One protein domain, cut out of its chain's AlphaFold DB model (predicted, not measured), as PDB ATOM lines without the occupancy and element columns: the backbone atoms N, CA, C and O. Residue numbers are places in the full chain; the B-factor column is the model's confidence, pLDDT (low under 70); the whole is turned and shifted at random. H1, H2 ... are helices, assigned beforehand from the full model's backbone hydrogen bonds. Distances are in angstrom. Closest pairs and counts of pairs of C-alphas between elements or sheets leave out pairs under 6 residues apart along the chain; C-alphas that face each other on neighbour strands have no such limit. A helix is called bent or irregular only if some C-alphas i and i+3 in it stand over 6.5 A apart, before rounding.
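What this domain is: This is residues 16 to 67 of the 178 residues of an uncharacterized protein of marine sediment metagenome (UniProt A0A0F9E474). Four short helices follow one another round a rough ring, crossing at steep angles and not lying side by side: H1 packs on H2, H2 on H3, and H4 turns off the end of H3 at a corner to come back onto H1. The longest helix, H3, makes one side of the ring, and the link of residues 25 to 34 between H1 and H2 loops outward round Thr 29. The printed part has 52 residues with four named helices, in the order H1, H2, H3, H4, and no named strand; its class is all helix. It is compact, with a radius of gyration of the C-alphas of 9.8 A, and rounded, spanning 27 by 25 by 15 A.

How they stand to each other: Start at H1, residues 16 to 24, and look from Ala 23 to Ser 38 in H2, residues 35 to 41: these closest C-alphas are 5.0 A apart. H1 and H2 touch at a steep tilt of 64 degrees, opposite ways. Go on to H3, residues 46 to 58, which touches H2 with Glu 36 and Ala 49 as the closest C-alphas, 4.8 A apart. H2 and H3 run opposite ways at a steep tilt of 58 degrees. H1 and H3 are close but not clearly touching, about perpendicular at 88 degrees; their closest C-alphas, of Gln 17 and Leu 56, are 8.0 A apart. The last helix, H4, residues 60 to 67, touches H1, with the C-alphas of Cys 21 and Ile 66 closest at 5.4 A. H1 and H4 run the same way at a steep tilt of 42 degrees. H3 and H4 are close but not clearly touching, about perpendicular at 88 degrees, with the C-alphas of Met 57 and Arg 63 closest at 6.3 A. H2 and H4 are apart. The helix packing is mostly crossed: of the three touching pairs, 0 are at a shallow tilt. Every O i to N i+4 pair is within hydrogen-bond range in H1, H2 and H4; in H3 it is 7 of 9.

Where its parts are: Find C-alpha 16 at (3.766, -45.242, 322.809); from there H1 runs 12.1 A to Tyr 24. H2 begins at C-alpha 35, at (3.176, -44.014, 336.823), and covers 10.0 A to Lys 41. H3 runs 18.7 A from Pro 46 to Lys 58 and is irregular, with C-alphas 47 and 50 lying 8.6 A apart. H4 runs 10.7 A from Pro 60 to C-alpha 67 at (-5.174, -55.685, 332.913).

The domain as a whole: The two C-alphas farthest apart, of Lys 47 and Ala 67, are 27.3 A apart. The printed part has no cut. The link from H1 to H2 is short, with 10 residues; those from H2 to H3 and from H3 to H4 are tight. The mean pLDDT of the printed part is 73.3; look at residues 25 to 34 and residue 67 for the values under 70.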
ATOM      1  N   GLN A  16       3.206 -45.863 321.611       83.94
ATOM      2  CA  GLN A  16       3.766 -45.242 322.809       83.94
ATOM      3  C   GLN A  16       2.923 -45.498 324.071       83.94
ATOM      4  O   GLN A  16       3.460 -45.658 325.165       83.94
ATOM      5  N   GLN A  17       1.607 -45.646 323.904       87.25
ATOM      6  CA  GLN A  17       0.690 -46.122 324.940       87.25
ATOM      7  C   GLN A  17       0.915 -47.603 325.275       87.25
ATOM      8  O   GLN A  17       0.836 -47.975 326.441       87.25
ATOM      9  N   GLU A  18       1.230 -48.443 324.288       85.25
ATOM     10  CA  GLU A  18       1.567 -49.858 324.497       85.25
ATOM     11  C   GLU A  18       2.907 -49.998 325.235       85.25
ATOM     12  O   GLU A  18       3.001 -50.757 326.197       85.25
ATOM     13  N   LEU A  19       3.919 -49.201 324.862       80.88
ATOM     14  CA  LEU A  19       5.184 -49.106 325.599       80.88
ATOM     15  C   LEU A  19       4.972 -48.626 327.042       80.88
ATOM     16  O   LEU A  19       5.606 -49.160 327.949       80.88
ATOM     17  N   TYR A  20       4.050 -47.686 327.280       84.44
ATOM     18  CA  TYR A  20       3.655 -47.287 328.634       84.44
ATOM     19  C   TYR A  20       3.016 -48.434 329.414       84.44
ATOM     20  O   TYR A  20       3.430 -48.690 330.543       84.44
ATOM     21  N   CYS A  21       2.059 -49.152 328.818       79.94
ATOM     22  CA  CYS A  21       1.413 -50.289 329.473       79.94
ATOM     23  C   CYS A  21       2.450 -51.362 329.841       79.94
ATOM     24  O   CYS A  21       2.517 -51.755 331.000       79.94
ATOM     25  N   LYS A  22       3.335 -51.739 328.908       76.25
ATOM     26  CA  LYS A  22       4.416 -52.713 329.143       76.25
ATOM     27  C   LYS A  22       5.442 -52.246 330.180       76.25
ATOM     28  O   LYS A  22       5.875 -53.037 331.008       76.25
ATOM     29  N   ALA A  23       5.811 -50.963 330.183       73.94
ATOM     30  CA  ALA A  23       6.696 -50.391 331.200       73.94
ATOM     31  C   ALA A  23       6.027 -50.276 332.583       73.94
ATOM     32  O   ALA A  23       6.721 -50.236 333.596       73.94
ATOM     33  N   TYR A  24       4.695 -50.199 332.637       72.19
ATOM     34  CA  TYR A  24       3.911 -50.199 333.872       72.19
ATOM     35  C   TYR A  24       3.722 -51.614 334.441       72.19
ATOM     36  O   TYR A  24       3.723 -51.787 335.659       72.19
ATOM     37  N   THR A  25       3.618 -52.624 333.571       67.12
ATOM     38  CA  THR A  25       3.544 -54.050 333.933       67.12
ATOM     39  C   THR A  25       4.910 -54.745 333.986       67.12
ATOM     40  O   THR A  25       4.957 -55.970 334.041       67.12
ATOM     41  N   ALA A  26       6.026 -54.013 333.969       62.00
ATOM     42  CA  ALA A  26       7.360 -54.593 334.119       62.00
ATOM     43  C   ALA A  26       7.619 -54.955 335.595       62.00
ATOM     44  O   ALA A  26       7.878 -54.077 336.423       62.00
ATOM     45  N   TRP A  27       7.515 -56.246 335.929       49.28
ATOM     46  CA  TRP A  27       7.736 -56.757 337.288       49.28
ATOM     47  C   TRP A  27       9.211 -56.641 337.731       49.28
ATOM     48  O   TRP A  27      10.105 -56.419 336.920       49.28
ATOM     49  N   GLY A  28       9.465 -56.791 339.038       42.16
ATOM     50  CA  GLY A  28      10.819 -57.014 339.575       42.16
ATOM     51  C   GLY A  28      11.659 -55.775 339.915       42.16
ATOM     52  O   GLY A  28      12.820 -55.920 340.271       42.16
ATOM     53  N   THR A  29      11.112 -54.555 339.859       39.50
ATOM     54  CA  THR A  29      11.853 -53.329 340.237       39.50
ATOM     55  C   THR A  29      11.105 -52.484 341.273       39.50
ATOM     56  O   THR A  29       9.875 -52.473 341.295       39.50
ATOM     57  N   GLU A  30      11.812 -51.639 342.041       37.97
ATOM     58  CA  GLU A  30      11.219 -50.560 342.875       37.97
ATOM     59  C   GLU A  30      10.347 -49.548 342.086       37.97
ATOM     60  O   GLU A  30       9.773 -48.597 342.644       37.97
ATOM     61  N   THR A  31      10.305 -49.696 340.760       40.31
ATOM     62  CA  THR A  31       9.521 -48.877 339.836       40.31
ATOM     63  C   THR A  31       8.152 -49.473 339.505       40.31
ATOM     64  O   THR A  31       7.384 -48.836 338.783       40.31
ATOM     65  N   PHE A  32       7.796 -50.609 340.121       45.06
ATOM     66  CA  PHE A  32       6.447 -51.179 340.123       45.06
ATOM     67  C   PHE A  32       5.386 -50.090 340.371       45.06
ATOM     68  O   PHE A  32       5.448 -49.360 341.362       45.06
ATOM     69  N   CYS A  33       4.420 -49.962 339.455       51.84
ATOM     70  CA  CYS A  33       3.307 -49.001 339.518       51.84
ATOM     71  C   CYS A  33       3.667 -47.502 339.669       51.84
ATOM     72  O   CYS A  33       2.762 -46.675 339.826       51.84
ATOM     73  N   LYS A  34       4.941 -47.088 339.570       64.50
ATOM     74  CA  LYS A  34       5.309 -45.660 339.561       64.50
ATOM     75  C   LYS A  34       5.009 -45.067 338.187       64.50
ATOM     76  O   LYS A  34       5.881 -45.001 337.324       64.50
ATOM     77  N   GLN A  35       3.762 -44.609 338.032       71.69
ATOM     78  CA  GLN A  35       3.176 -44.014 336.823       71.69
ATOM     79  C   GLN A  35       4.171 -43.110 336.064       71.69
ATOM     80  O   GLN A  35       4.372 -43.284 334.865       71.69
ATOM     81  N   GLU A  36       4.848 -42.207 336.775       78.56
ATOM     82  CA  GLU A  36       5.869 -41.286 336.252       78.56
ATOM     83  C   GLU A  36       7.079 -41.980 335.612       78.56
ATOM     84  O   GLU A  36       7.523 -41.592 334.531       78.56
ATOM     85  N   LYS A  37       7.618 -43.018 336.262       74.81
ATOM     86  CA  LYS A  37       8.788 -43.752 335.765       74.81
ATOM     87  C   LYS A  37       8.425 -44.585 334.536       74.81
ATOM     88  O   LYS A  37       9.185 -44.584 333.571       74.81
ATOM     89  N   SER A  38       7.244 -45.206 334.519       77.75
ATOM     90  CA  SER A  38       6.714 -45.900 333.334       77.75
ATOM     91  C   SER A  38       6.478 -44.937 332.162       77.75
ATOM     92  O   SER A  38       6.758 -45.277 331.016       77.75
ATOM     93  N   TYR A  39       6.026 -43.710 332.442       80.94
ATOM     94  CA  TYR A  39       5.827 -42.646 331.451       80.94
ATOM     95  C   TYR A  39       7.147 -42.187 330.821       80.94
ATOM     96  O   TYR A  39       7.265 -42.142 329.597       80.94
ATOM     97  N   ILE A  40       8.176 -41.942 331.638       80.38
ATOM     98  CA  ILE A  40       9.520 -41.605 331.150       80.38
ATOM     99  C   ILE A  40      10.131 -42.779 330.364       80.38
ATOM    100  O   ILE A  40      10.661 -42.570 329.274       80.38
ATOM    101  N   LYS A  41      10.002 -44.022 330.855       78.38
ATOM    102  CA  LYS A  41      10.513 -45.235 330.183       78.38
ATOM    103  C   LYS A  41       9.829 -45.505 328.836       78.38
ATOM    104  O   LYS A  41      10.467 -46.015 327.923       78.38
ATOM    105  N   ALA A  42       8.572 -45.091 328.672       82.75
ATOM    106  CA  ALA A  42       7.859 -45.101 327.393       82.75
ATOM    107  C   ALA A  42       8.217 -43.921 326.460       82.75
ATOM    108  O   ALA A  42       7.545 -43.693 325.454       82.75
ATOM    109  N   GLY A  43       9.261 -43.147 326.771       81.38
ATOM    110  CA  GLY A  43       9.777 -42.073 325.919       81.38
ATOM    111  C   GLY A  43       8.957 -40.780 325.940       81.38
ATOM    112  O   GLY A  43       9.143 -39.931 325.068       81.38
ATOM    113  N   TYR A  44       8.037 -40.609 326.895       84.56
ATOM    114  CA  TYR A  44       7.333 -39.338 327.069       84.56
ATOM    115  C   TYR A  44       8.200 -38.307 327.817       84.56
ATOM    116  O   TYR A  44       9.124 -38.645 328.555       84.56
ATOM    117  N   SER A  45       7.883 -37.016 327.652       86.94
ATOM    118  CA  SER A  45       8.673 -35.926 328.242       86.94
ATOM    119  C   SER A  45       8.676 -35.956 329.785       86.94
ATOM    120  O   SER A  45       7.601 -35.842 330.384       86.94
ATOM    121  N   PRO A  46       9.854 -35.981 330.445       84.56
ATOM    122  CA  PRO A  46       9.947 -35.976 331.908       84.56
ATOM    123  C   PRO A  46       9.332 -34.740 332.575       84.56
ATOM    124  O   PRO A  46       8.856 -34.829 333.702       84.56
ATOM    125  N   LYS A  47       9.296 -33.594 331.874       83.12
ATOM    126  CA  LYS A  47       8.854 -32.300 332.428       83.12
ATOM    127  C   LYS A  47       7.429 -32.316 332.993       83.12
ATOM    128  O   LYS A  47       7.138 -31.524 333.877       83.12
ATOM    129  N   ASN A  48       6.570 -33.209 332.495       81.44
ATOM    130  CA  ASN A  48       5.168 -33.342 332.903       81.44
ATOM    131  C   ASN A  48       4.816 -34.784 333.325       81.44
ATOM    132  O   ASN A  48       3.664 -35.190 333.174       81.44
ATOM    133  N   ALA A  49       5.785 -35.574 333.807       78.50
ATOM    134  CA  ALA A  49       5.593 -37.011 334.029       78.50
ATOM    135  C   ALA A  49       4.419 -37.347 334.968       78.50
ATOM    136  O   ALA A  49       3.635 -38.237 334.647       78.50
ATOM    137  N   ALA A  50       4.246 -36.602 336.066       74.50
ATOM    138  CA  ALA A  50       3.158 -36.810 337.028       74.50
ATOM    139  C   ALA A  50       1.773 -36.653 336.379       74.50
ATOM    140  O   ALA A  50       0.945 -37.567 336.393       74.50
ATOM    141  N   ASN A  51       1.547 -35.502 335.742       80.31
ATOM    142  CA  ASN A  51       0.268 -35.163 335.123       80.31
ATOM    143  C   ASN A  51      -0.020 -36.057 333.910       80.31
ATOM    144  O   ASN A  51      -1.099 -36.631 333.812       80.31
ATOM    145  N   GLY A  52       0.966 -36.242 333.025       81.25
ATOM    146  CA  GLY A  52       0.808 -37.051 331.816       81.25
ATOM    147  C   GLY A  52       0.543 -38.529 332.110       81.25
ATOM    148  O   GLY A  52      -0.304 -39.141 331.459       81.25
ATOM    149  N   ALA A  53       1.196 -39.098 333.125       80.06
ATOM    150  CA  ALA A  53       0.940 -40.474 333.530       80.06
ATOM    151  C   ALA A  53      -0.421 -40.631 334.234       80.06
ATOM    152  O   ALA A  53      -1.146 -41.588 333.953       80.06
ATOM    153  N   SER A  54      -0.815 -39.658 335.067       78.44
ATOM    154  CA  SER A  54      -2.164 -39.597 335.648       78.44
ATOM    155  C   SER A  54      -3.243 -39.543 334.559       78.44
ATOM    156  O   SER A  54      -4.240 -40.263 334.632       78.44
ATOM    157  N   ASP A  55      -3.033 -38.743 333.511       81.75
ATOM    158  CA  ASP A  55      -3.963 -38.618 332.388       81.75
ATOM    159  C   ASP A  55      -4.041 -39.894 331.538       81.75
ATOM    160  O   ASP A  55      -5.144 -40.295 331.161       81.75
ATOM    161  N   LEU A  56      -2.927 -40.605 331.311       81.19
ATOM    162  CA  LEU A  56      -2.969 -41.938 330.692       81.19
ATOM    163  C   LEU A  56      -3.789 -42.926 331.533       81.19
ATOM    164  O   LEU A  56      -4.635 -43.631 330.984       81.19
ATOM    165  N   MET A  57      -3.615 -42.944 332.857       77.94
ATOM    166  CA  MET A  57      -4.363 -43.843 333.748       77.94
ATOM    167  C   MET A  57      -5.867 -43.527 333.827       77.94
ATOM    168  O   MET A  57      -6.665 -44.413 334.153       77.94
ATOM    169  N   LYS A  58      -6.295 -42.307 333.467       77.56
ATOM    170  CA  LYS A  58      -7.721 -41.950 333.312       77.56
ATOM    171  C   LYS A  58      -8.357 -42.578 332.065       77.56
ATOM    172  O   LYS A  58      -9.571 -42.796 332.073       77.56
ATOM    173  N   LEU A  59      -7.581 -42.953 331.045       76.94
ATOM    174  CA  LEU A  59      -8.098 -43.563 329.816       76.94
ATOM    175  C   LEU A  59      -8.539 -45.026 330.050       76.94
ATOM    176  O   LEU A  59      -7.709 -45.862 330.416       76.94
ATOM    177  N   PRO A  60      -9.808 -45.398 329.766       75.38
ATOM    178  CA  PRO A  60     -10.286 -46.773 329.954       75.38
ATOM    179  C   PRO A  60      -9.472 -47.820 329.183       75.38
ATOM    180  O   PRO A  60      -9.206 -48.896 329.713       75.38
ATOM    181  N   LYS A  61      -9.015 -47.491 327.966       76.94
ATOM    182  CA  LYS A  61      -8.218 -48.405 327.131       76.94
ATOM    183  C   LYS A  61      -6.839 -48.734 327.713       76.94
ATOM    184  O   LYS A  61      -6.394 -49.867 327.574       76.94
ATOM    185  N   ILE A  62      -6.207 -47.789 328.416       79.44
ATOM    186  CA  ILE A  62      -4.922 -48.004 329.100       79.44
ATOM    187  C   ILE A  62      -5.123 -48.962 330.274       79.44
ATOM    188  O   ILE A  62      -4.427 -49.968 330.370       79.44
ATOM    189  N   ARG A  63      -6.141 -48.716 331.114       74.19
ATOM    190  CA  ARG A  63      -6.484 -49.622 332.225       74.19
ATOM    191  C   ARG A  63      -6.828 -51.030 331.738       74.19
ATOM    192  O   ARG A  63      -6.372 -51.998 332.338       74.19
ATOM    193  N   LYS A  64      -7.584 -51.146 330.638       73.62
ATOM    194  CA  LYS A  64      -7.911 -52.437 330.019       73.62
ATOM    195  C   LYS A  64      -6.651 -53.165 329.543       73.62
ATOM    196  O   LYS A  64      -6.458 -54.312 329.921       73.62
ATOM    197  N   ARG A  65      -5.776 -52.501 328.778       78.56
ATOM    198  CA  ARG A  65      -4.566 -53.134 328.232       78.56
ATOM    199  C   ARG A  65      -3.557 -53.525 329.313       78.56
ATOM    200  O   ARG A  65      -2.940 -54.575 329.211       78.56
ATOM    201  N   ILE A  66      -3.436 -52.728 330.377       72.06
ATOM    202  CA  ILE A  66      -2.656 -53.092 331.569       72.06
ATOM    203  C   ILE A  66      -3.223 -54.367 332.213       72.06
ATOM    204  O   ILE A  66      -2.456 -55.269 332.529       72.06
ATOM    205  N   ALA A  67      -4.547 -54.479 332.369       61.69
ATOM    206  CA  ALA A  67      -5.174 -55.685 332.913       61.69
ATOM    207  C   ALA A  67      -4.994 -56.918 332.003       61.69
ATOM    208  O   ALA A  67      -4.734 -58.002 332.517       61.69
TER     209      ALA A  67